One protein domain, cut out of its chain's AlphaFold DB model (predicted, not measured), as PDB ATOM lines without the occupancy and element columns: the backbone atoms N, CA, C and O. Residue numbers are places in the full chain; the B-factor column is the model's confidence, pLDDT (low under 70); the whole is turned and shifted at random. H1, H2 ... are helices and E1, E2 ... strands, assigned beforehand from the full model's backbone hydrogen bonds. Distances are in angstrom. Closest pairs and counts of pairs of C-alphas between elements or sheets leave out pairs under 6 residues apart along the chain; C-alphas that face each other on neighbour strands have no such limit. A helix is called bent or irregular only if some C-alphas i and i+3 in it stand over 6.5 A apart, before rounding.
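This is residues 9 to 64 of the 73 residues of an uncharacterized protein of Yoonia maricola (UniProt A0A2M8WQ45). A long two-stranded hairpin, E1 and E2, makes one side of an open, two-sided shape, and the helices H1 and H2, one after the other, make the other side, with H3 folding back from the end of H2. The two sides are joined at one end by residues 27 and 28, and a gap lies between the hairpin and the helices H2 and H3. The printed part has 56 residues, with two named strands followed by three named helices, in the order E1, E2, H1, H2, H3; the sheet has the order E1 - E2, antiparallel, and the class is mixed, helices and strands. The whole is only just compact, close to loose, with a radius of gyration of the C-alphas of 11.7 A and spans of 30 by 23 by 17 A.

E1, residues 9 to 16, begins at C-alpha 9 at (216.593, 180.167, 151.666) and is 23.2 A long. E2, residues 19 to 26, is 22.6 A long and ends at C-alpha 26 at (213.617, 181.807, 147.452). H1 holds residues 29 to 36. H2, residues 39 to 51, is the longest helix, 17.1 A from first to last C-alpha; it is irregular, with C-alphas 46 and 49 standing 7.5 A apart against about 5 A in a regular helix. H3, residues 55 to 63, ends at C-alpha 63 at (217.289, 178.641, 130.318); it is neither bent nor irregular, but only just: C-alphas 58 and 61 are 6.3 A apart.

E1 and E2 form a hairpin and are antiparallel, with 166 degrees between their directions. N 12 and O 23 are 2.9 A apart and N 14 and O 21 are 2.8 A apart, both within hydrogen-bond range. The closest C-alphas of E2 and H1, those of Leu 26 and Arg 32, are 6.2 A apart. H1 and H2 are close but not clearly touching; their closest C-alphas, those of His 35 and Ala 41, are 7.3 A apart. They run the same way at a steep tilt of 46 degrees. H2 touches H3 with residues 44 to 49 alone, and the closest C-alphas, those of Ser 49 and Gly 55, are 4.2 A apart. H2 and H3 run opposite ways at a steep tilt of 65 degrees. H2 and H3 are both apart from E1 and from E2, and H1 is apart from E1 and from H3. Every O i to N i+4 pair is within hydrogen-bond range in H1; the counts are 7 of 9 in H2 and 2 of 5 in H3, where 1 of 6 O i to N i+3 pairs is within range.

The two C-alphas farthest apart, those of Asp 17 and Ser 30, are 32.5 A apart. The printed part has no cut, and the four links, E1 to E2, E2 to H1, H1 to H2 and H2 to H3, are tight. The mean pLDDT of the printed part is 94.7, and no printed residue is under 70.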
ATOM      1  N   VAL A   9     216.739 181.066 150.513       94.19
ATOM      2  CA  VAL A   9     216.593 180.167 151.666       94.19
ATOM      3  C   VAL A   9     217.318 178.838 151.469       94.19
ATOM      4  O   VAL A   9     217.657 178.172 152.447       94.19
ATOM      5  N   LEU A  10     217.570 178.449 150.215       93.38
ATOM      6  CA  LEU A  10     218.332 177.255 149.866       93.38
ATOM      7  C   LEU A  10     218.959 177.415 148.479       93.38
ATOM      8  O   LEU A  10     218.322 177.970 147.592       93.38
ATOM      9  N   TRP A  11     220.172 176.899 148.289       93.06
ATOM     10  CA  TRP A  11     220.881 176.938 147.008       93.06
ATOM     11  C   TRP A  11     221.652 175.641 146.775       93.06
ATOM     12  O   TRP A  11     222.249 175.092 147.709       93.06
ATOM     13  N   PHE A  12     221.687 175.195 145.522       93.81
ATOM     14  CA  PHE A  12     222.524 174.094 145.061       93.81
ATOM     15  C   PHE A  12     223.147 174.405 143.699       93.81
ATOM     16  O   PHE A  12     222.486 174.944 142.812       93.81
ATOM     17  N   ALA A  13     224.384 173.953 143.500       94.56
ATOM     18  CA  ALA A  13     224.911 173.687 142.167       94.56
ATOM     19  C   ALA A  13     224.627 172.227 141.803       94.56
ATOM     20  O   ALA A  13     224.861 171.320 142.605       94.56
ATOM     21  N   LEU A  14     224.135 172.008 140.591       96.12
ATOM     22  CA  LEU A  14     223.816 170.701 140.037       96.12
ATOM     23  C   LEU A  14     224.695 170.450 138.810       96.12
ATOM     24  O   LEU A  14     225.010 171.377 138.063       96.12
ATOM     25  N   GLN A  15     225.046 169.189 138.584       95.44
ATOM     26  CA  GLN A  15     225.719 168.745 137.368       95.44
ATOM     27  C   GLN A  15     225.059 167.468 136.850       95.44
ATOM     28  O   GLN A  15     224.805 166.539 137.620       95.44
ATOM     29  N   ALA A  16     224.823 167.425 135.543       96.19
ATOM     30  CA  ALA A  16     224.418 166.240 134.801       96.19
ATOM     31  C   ALA A  16     225.229 166.194 133.498       96.19
ATOM     32  O   ALA A  16     225.018 167.018 132.608       96.19
ATOM     33  N   ASP A  17     226.180 165.262 133.416       94.81
ATOM     34  CA  ASP A  17     227.184 165.203 132.348       94.81
ATOM     35  C   ASP A  17     227.907 166.559 132.185       94.81
ATOM     36  O   ASP A  17     228.460 167.088 133.157       94.81
ATOM     37  N   ASP A  18     227.869 167.139 130.985       90.19
ATOM     38  CA  ASP A  18     228.451 168.449 130.664       90.19
ATOM     39  C   ASP A  18     227.494 169.625 130.950       90.19
ATOM     40  O   ASP A  18     227.816 170.779 130.666       90.19
ATOM     41  N   THR A  19     226.307 169.360 131.507       91.12
ATOM     42  CA  THR A  19     225.332 170.397 131.868       91.12
ATOM     43  C   THR A  19     225.480 170.779 133.334       91.12
ATOM     44  O   THR A  19     225.451 169.925 134.221       91.12
ATOM     45  N   LEU A  20     225.584 172.081 133.591       92.62
ATOM     46  CA  LEU A  20     225.597 172.667 134.928       92.62
ATOM     47  C   LEU A  20     224.305 173.451 135.152       92.62
ATOM     48  O   LEU A  20     223.804 174.096 134.234       92.62
ATOM     49  N   ALA A  21     223.788 173.423 136.377       93.88
ATOM     50  CA  ALA A  21     222.634 174.225 136.756       93.88
ATOM     51  C   ALA A  21     222.789 174.794 138.165       93.88
ATOM     52  O   ALA A  21     223.464 174.226 139.025       93.88
ATOM     53  N   ILE A  22     222.125 175.919 138.393       93.44
ATOM     54  CA  ILE A  22     221.931 176.513 139.709       93.44
ATOM     55  C   ILE A  22     220.457 176.316 140.073       93.44
ATOM     56  O   ILE A  22     219.579 176.592 139.255       93.44
ATOM     57  N   PHE A  23     220.192 175.801 141.274       95.06
ATOM     58  CA  PHE A  23     218.840 175.646 141.801       95.06
ATOM     59  C   PHE A  23     218.697 176.404 143.119       95.06
ATOM     60  O   PHE A  23     219.323 176.048 144.120       95.06
ATOM     61  N   ASP A  24     217.826 177.407 143.110       95.56
ATOM     62  CA  ASP A  24     217.529 178.276 144.239       95.56
ATOM     63  C   ASP A  24     216.103 178.064 144.742       95.56
ATOM     64  O   ASP A  24     215.149 178.008 143.962       95.56
ATOM     65  N   ILE A  25     215.944 178.024 146.063       95.56
ATOM     66  CA  ILE A  25     214.653 178.231 146.719       95.56
ATOM     67  C   ILE A  25     214.695 179.602 147.364       95.56
ATOM     68  O   ILE A  25     215.581 179.901 148.168       95.56
ATOM     69  N   LEU A  26     213.706 180.420 147.027       95.62
ATOM     70  CA  LEU A  26     213.617 181.807 147.452       95.62
ATOM     71  C   LEU A  26     212.364 182.014 148.297       95.62
ATOM     72  O   LEU A  26     211.346 181.362 148.071       95.62
ATOM     73  N   ALA A  27     212.450 182.912 149.277       95.94
ATOM     74  CA  ALA A  27     211.350 183.185 150.199       95.94
ATOM     75  C   ALA A  27     210.108 183.735 149.475       95.94
ATOM     76  O   ALA A  27     208.984 183.384 149.828       95.94
ATOM     77  N   ASP A  28     210.319 184.589 148.470       95.25
ATOM     78  CA  ASP A  28     209.275 185.227 147.673       95.25
ATOM     79  C   ASP A  28     209.833 185.830 146.360       95.25
ATOM     80  O   ASP A  28     211.007 185.670 146.006       95.25
ATOM     81  N   ASN A  29     208.973 186.545 145.626       95.12
ATOM     82  CA  ASN A  29     209.337 187.241 144.390       95.12
ATOM     83  C   ASN A  29     210.385 188.345 144.594       95.12
ATOM     84  O   ASN A  29     211.231 188.525 143.722       95.12
ATOM     85  N   SER A  30     210.356 189.063 145.720       95.25
ATOM     86  CA  SER A  30     211.337 190.117 145.997       95.25
ATOM     87  C   SER A  30     212.722 189.515 146.237       95.25
ATOM     88  O   SER A  30     213.710 190.036 145.721       95.25
ATOM     89  N   GLY A  31     212.794 188.369 146.922       94.44
ATOM     90  CA  GLY A  31     214.021 187.581 147.044       94.44
ATOM     91  C   GLY A  31     214.584 187.157 145.685       94.44
ATOM     92  O   GLY A  31     215.792 187.230 145.477       94.44
ATOM     93  N   ARG A  32     213.715 186.798 144.729       95.06
ATOM     94  CA  ARG A  32     214.117 186.471 143.349       95.06
ATOM     95  C   ARG A  32     214.701 187.636 142.586       95.06
ATOM     96  O   ARG A  32     215.753 187.487 141.971       95.06
ATOM     97  N   GLU A  33     214.040 188.782 142.633       95.00
ATOM     98  CA  GLU A  33     214.545 189.991 141.986       95.00
ATOM     99  C   GLU A  33     215.899 190.401 142.580       95.00
ATOM    100  O   GLU A  33     216.832 190.700 141.834       95.00
ATOM    101  N   ALA A  34     216.037 190.335 143.908       94.56
ATOM    102  CA  ALA A  34     217.288 190.639 144.597       94.56
ATOM    103  C   ALA A  34     218.416 189.659 144.237       94.56
ATOM    104  O   ALA A  34     219.537 190.099 143.990       94.56
ATOM    105  N   HIS A  35     218.127 188.356 144.172       94.00
ATOM    106  CA  HIS A  35     219.100 187.339 143.771       94.00
ATOM    107  C   HIS A  35     219.568 187.537 142.322       94.00
ATOM    108  O   HIS A  35     220.767 187.543 142.045       94.00
ATOM    109  N   PHE A  36     218.641 187.782 141.390       94.00
ATOM    110  CA  PHE A  36     218.989 187.986 139.980       94.00
ATOM    111  C   PHE A  36     219.758 189.295 139.733       94.00
ATOM    112  O   PHE A  36     220.579 189.369 138.823       94.00
ATOM    113  N   ALA A  37     219.544 190.321 140.561       93.44
ATOM    114  CA  ALA A  37     220.360 191.539 140.577       93.44
ATOM    115  C   ALA A  37     221.646 191.402 141.422       93.44
ATOM    116  O   ALA A  37     222.398 192.368 141.580       93.44
ATOM    117  N   GLY A  38     221.877 190.226 142.008       91.38
ATOM    118  CA  GLY A  38     222.931 189.958 142.972       91.38
ATOM    119  C   GLY A  38     224.305 189.727 142.347       91.38
ATOM    120  O   GLY A  38     224.492 189.623 141.133       91.38
ATOM    121  N   GLN A  39     225.302 189.603 143.224       89.94
ATOM    122  CA  GLN A  39     226.701 189.422 142.825       89.94
ATOM    123  C   GLN A  39     226.929 188.119 142.048       89.94
ATOM    124  O   GLN A  39     227.767 188.091 141.152       89.94
ATOM    125  N   VAL A  40     226.187 187.050 142.363       88.50
ATOM    126  CA  VAL A  40     226.323 185.757 141.674       88.50
ATOM    127  C   VAL A  40     225.899 185.878 140.210       88.50
ATOM    128  O   VAL A  40     226.671 185.517 139.325       88.50
ATOM    129  N   ALA A  41     224.716 186.441 139.952       92.50
ATOM    130  CA  ALA A  41     224.225 186.680 138.598       92.50
ATOM    131  C   ALA A  41     225.140 187.641 137.820       92.50
ATOM    132  O   ALA A  41     225.446 187.381 136.658       92.50
ATOM    133  N   GLY A  42     225.646 188.695 138.472       93.88
ATOM    134  CA  GLY A  42     226.615 189.618 137.875       93.88
ATOM    135  C   GLY A  42     227.912 188.926 137.439       93.88
ATOM    136  O   GLY A  42     228.309 189.033 136.283       93.88
ATOM    137  N   LEU A  43     228.534 188.142 138.327       93.12
ATOM    138  CA  LEU A  43     229.758 187.400 138.007       93.12
ATOM    139  C   LEU A  43     229.533 186.327 136.934       93.12
ATOM    140  O   LEU A  43     230.422 186.088 136.116       93.12
ATOM    141  N   LEU A  44     228.362 185.680 136.925       93.50
ATOM    142  CA  LEU A  44     228.005 184.734 135.872       93.50
ATOM    143  C   LEU A  44     227.871 185.448 134.524       93.50
ATOM    144  O   LEU A  44     228.426 184.960 133.545       93.50
ATOM    145  N   ASN A  45     227.207 186.604 134.475       96.56
ATOM    146  CA  ASN A  45     227.093 187.417 133.263       96.56
ATOM    147  C   ASN A  45     228.473 187.810 132.716       96.56
ATOM    148  O   ASN A  45     228.777 187.532 131.554       96.56
ATOM    149  N   ASP A  46     229.355 188.318 133.583       97.88
ATOM    150  CA  ASP A  46     230.724 188.711 133.224       97.88
ATOM    151  C   ASP A  46     231.543 187.569 132.594       97.88
ATOM    152  O   ASP A  46     232.491 187.814 131.844       97.88
ATOM    153  N   LYS A  47     231.201 186.312 132.906       96.88
ATOM    154  CA  LYS A  47     231.888 185.107 132.421       96.88
ATOM    155  C   LYS A  47     231.106 184.305 131.392       96.88
ATOM    156  O   LYS A  47     231.666 183.382 130.798       96.88
ATOM    157  N   ALA A  48     229.843 184.640 131.146       96.50
ATOM    158  CA  ALA A  48     228.952 183.805 130.354       96.50
ATOM    159  C   ALA A  48     229.452 183.644 128.914       96.50
ATOM    160  O   ALA A  48     229.399 182.545 128.376       96.50
ATOM    161  N   SER A  49     230.003 184.701 128.313       96.81
ATOM    162  CA  SER A  49     230.544 184.655 126.945       96.81
ATOM    163  C   SER A  49     231.743 183.712 126.775       96.81
ATOM    164  O   SER A  49     232.009 183.269 125.660       96.81
ATOM    165  N   GLU A  50     232.457 183.399 127.860       97.06
ATOM    166  CA  GLU A  50     233.610 182.493 127.871       97.06
ATOM    167  C   GLU A  50     233.209 181.062 128.254       97.06
ATOM    168  O   GLU A  50     233.734 180.100 127.694       97.06
ATOM    169  N   LEU A  51     232.291 180.917 129.215       94.19
ATOM    170  CA  LEU A  51     232.025 179.642 129.888       94.19
ATOM    171  C   LEU A  51     230.704 178.974 129.493       94.19
ATOM    172  O   LEU A  51     230.531 177.788 129.769       94.19
ATOM    173  N   VAL A  52     229.763 179.701 128.884       93.88
ATOM    174  CA  VAL A  52     228.407 179.207 128.605       93.88
ATOM    175  C   VAL A  52     228.128 179.278 127.108       93.88
ATOM    176  O   VAL A  52     228.254 180.327 126.477       93.88
ATOM    177  N   SER A  53     227.711 178.156 126.519       94.56
ATOM    178  CA  SER A  53     227.258 178.143 125.126       94.56
ATOM    179  C   SER A  53     226.045 179.064 124.964       94.56
ATOM    180  O   SER A  53     225.079 178.936 125.709       94.56
ATOM    181  N   GLY A  54     226.106 180.014 124.025       95.88
ATOM    182  CA  GLY A  54     225.078 181.053 123.862       95.88
ATOM    183  C   GLY A  54     225.249 182.276 124.776       95.88
ATOM    184  O   GLY A  54     224.492 183.236 124.663       95.88
ATOM    185  N   GLY A  55     226.262 182.303 125.646       96.75
ATOM    186  CA  GLY A  55     226.544 183.458 126.495       96.75
ATOM    187  C   GLY A  55     225.434 183.758 127.506       96.75
ATOM    188  O   GLY A  55     224.737 182.861 127.980       96.75
ATOM    189  N   TRP A  56     225.296 185.032 127.877       96.44
ATOM    190  CA  TRP A  56     224.327 185.457 128.888       96.44
ATOM    191  C   TRP A  56     222.883 185.316 128.401       96.44
ATOM    192  O   TRP A  56     222.103 184.618 129.039       96.44
ATOM    193  N   ASP A  57     222.533 185.925 127.267       97.00
ATOM    194  CA  ASP A  57     221.139 185.986 126.816       97.00
ATOM    195  C   ASP A  57     220.634 184.626 126.300       97.00
ATOM    196  O   ASP A  57     219.647 184.099 126.817       97.00
ATOM    197  N   ASP A  58     221.338 184.013 125.342       97.56
ATOM    198  CA  ASP A  58     220.888 182.773 124.691       97.56
ATOM    199  C   ASP A  58     221.291 181.500 125.459       97.56
ATOM    200  O   ASP A  58     220.753 180.421 125.205       97.56
ATOM    201  N   GLY A  59     222.241 181.609 126.392       95.38
ATOM    202  CA  GLY A  59     222.727 180.499 127.213       95.38
ATOM    203  C   GLY A  59     222.142 180.499 128.622       95.38
ATOM    204  O   GLY A  59     221.506 179.529 129.030       95.38
ATOM    205  N   VAL A  60     222.334 181.580 129.381       95.31
ATOM    206  CA  VAL A  60     221.876 181.656 130.779       95.31
ATOM    207  C   VAL A  60     220.399 182.046 130.855       95.31
ATOM    208  O   VAL A  60     219.584 181.254 131.323       95.31
ATOM    209  N   VAL A  61     220.034 183.243 130.383       96.31
ATOM    210  CA  VAL A  61     218.687 183.822 130.545       96.31
ATOM    211  C   VAL A  61     217.626 182.984 129.837       96.31
ATOM    212  O   VAL A  61     216.573 182.722 130.421       96.31
ATOM    213  N   ALA A  62     217.912 182.500 128.626       97.38
ATOM    214  CA  ALA A  62     217.008 181.632 127.871       97.38
ATOM    215  C   ALA A  62     216.658 180.312 128.591       97.38
ATOM    216  O   ALA A  62     215.632 179.707 128.277       97.38
ATOM    217  N   ASN A  63     217.474 179.883 129.561       96.06
ATOM    218  CA  ASN A  63     217.289 178.641 130.318       96.06
ATOM    219  C   ASN A  63     216.909 178.879 131.794       96.06
ATOM    220  O   ASN A  63     216.946 177.952 132.604       96.06
ATOM    221  N   VAL A  64     216.516 180.102 132.170       95.44
ATOM    222  CA  VAL A  64     215.965 180.374 133.505       95.44
ATOM    223  C   VAL A  64     214.526 179.867 133.584       95.44
ATOM    224  O   VAL A  64     213.643 180.305 132.844       95.44
TER     225      VAL A  64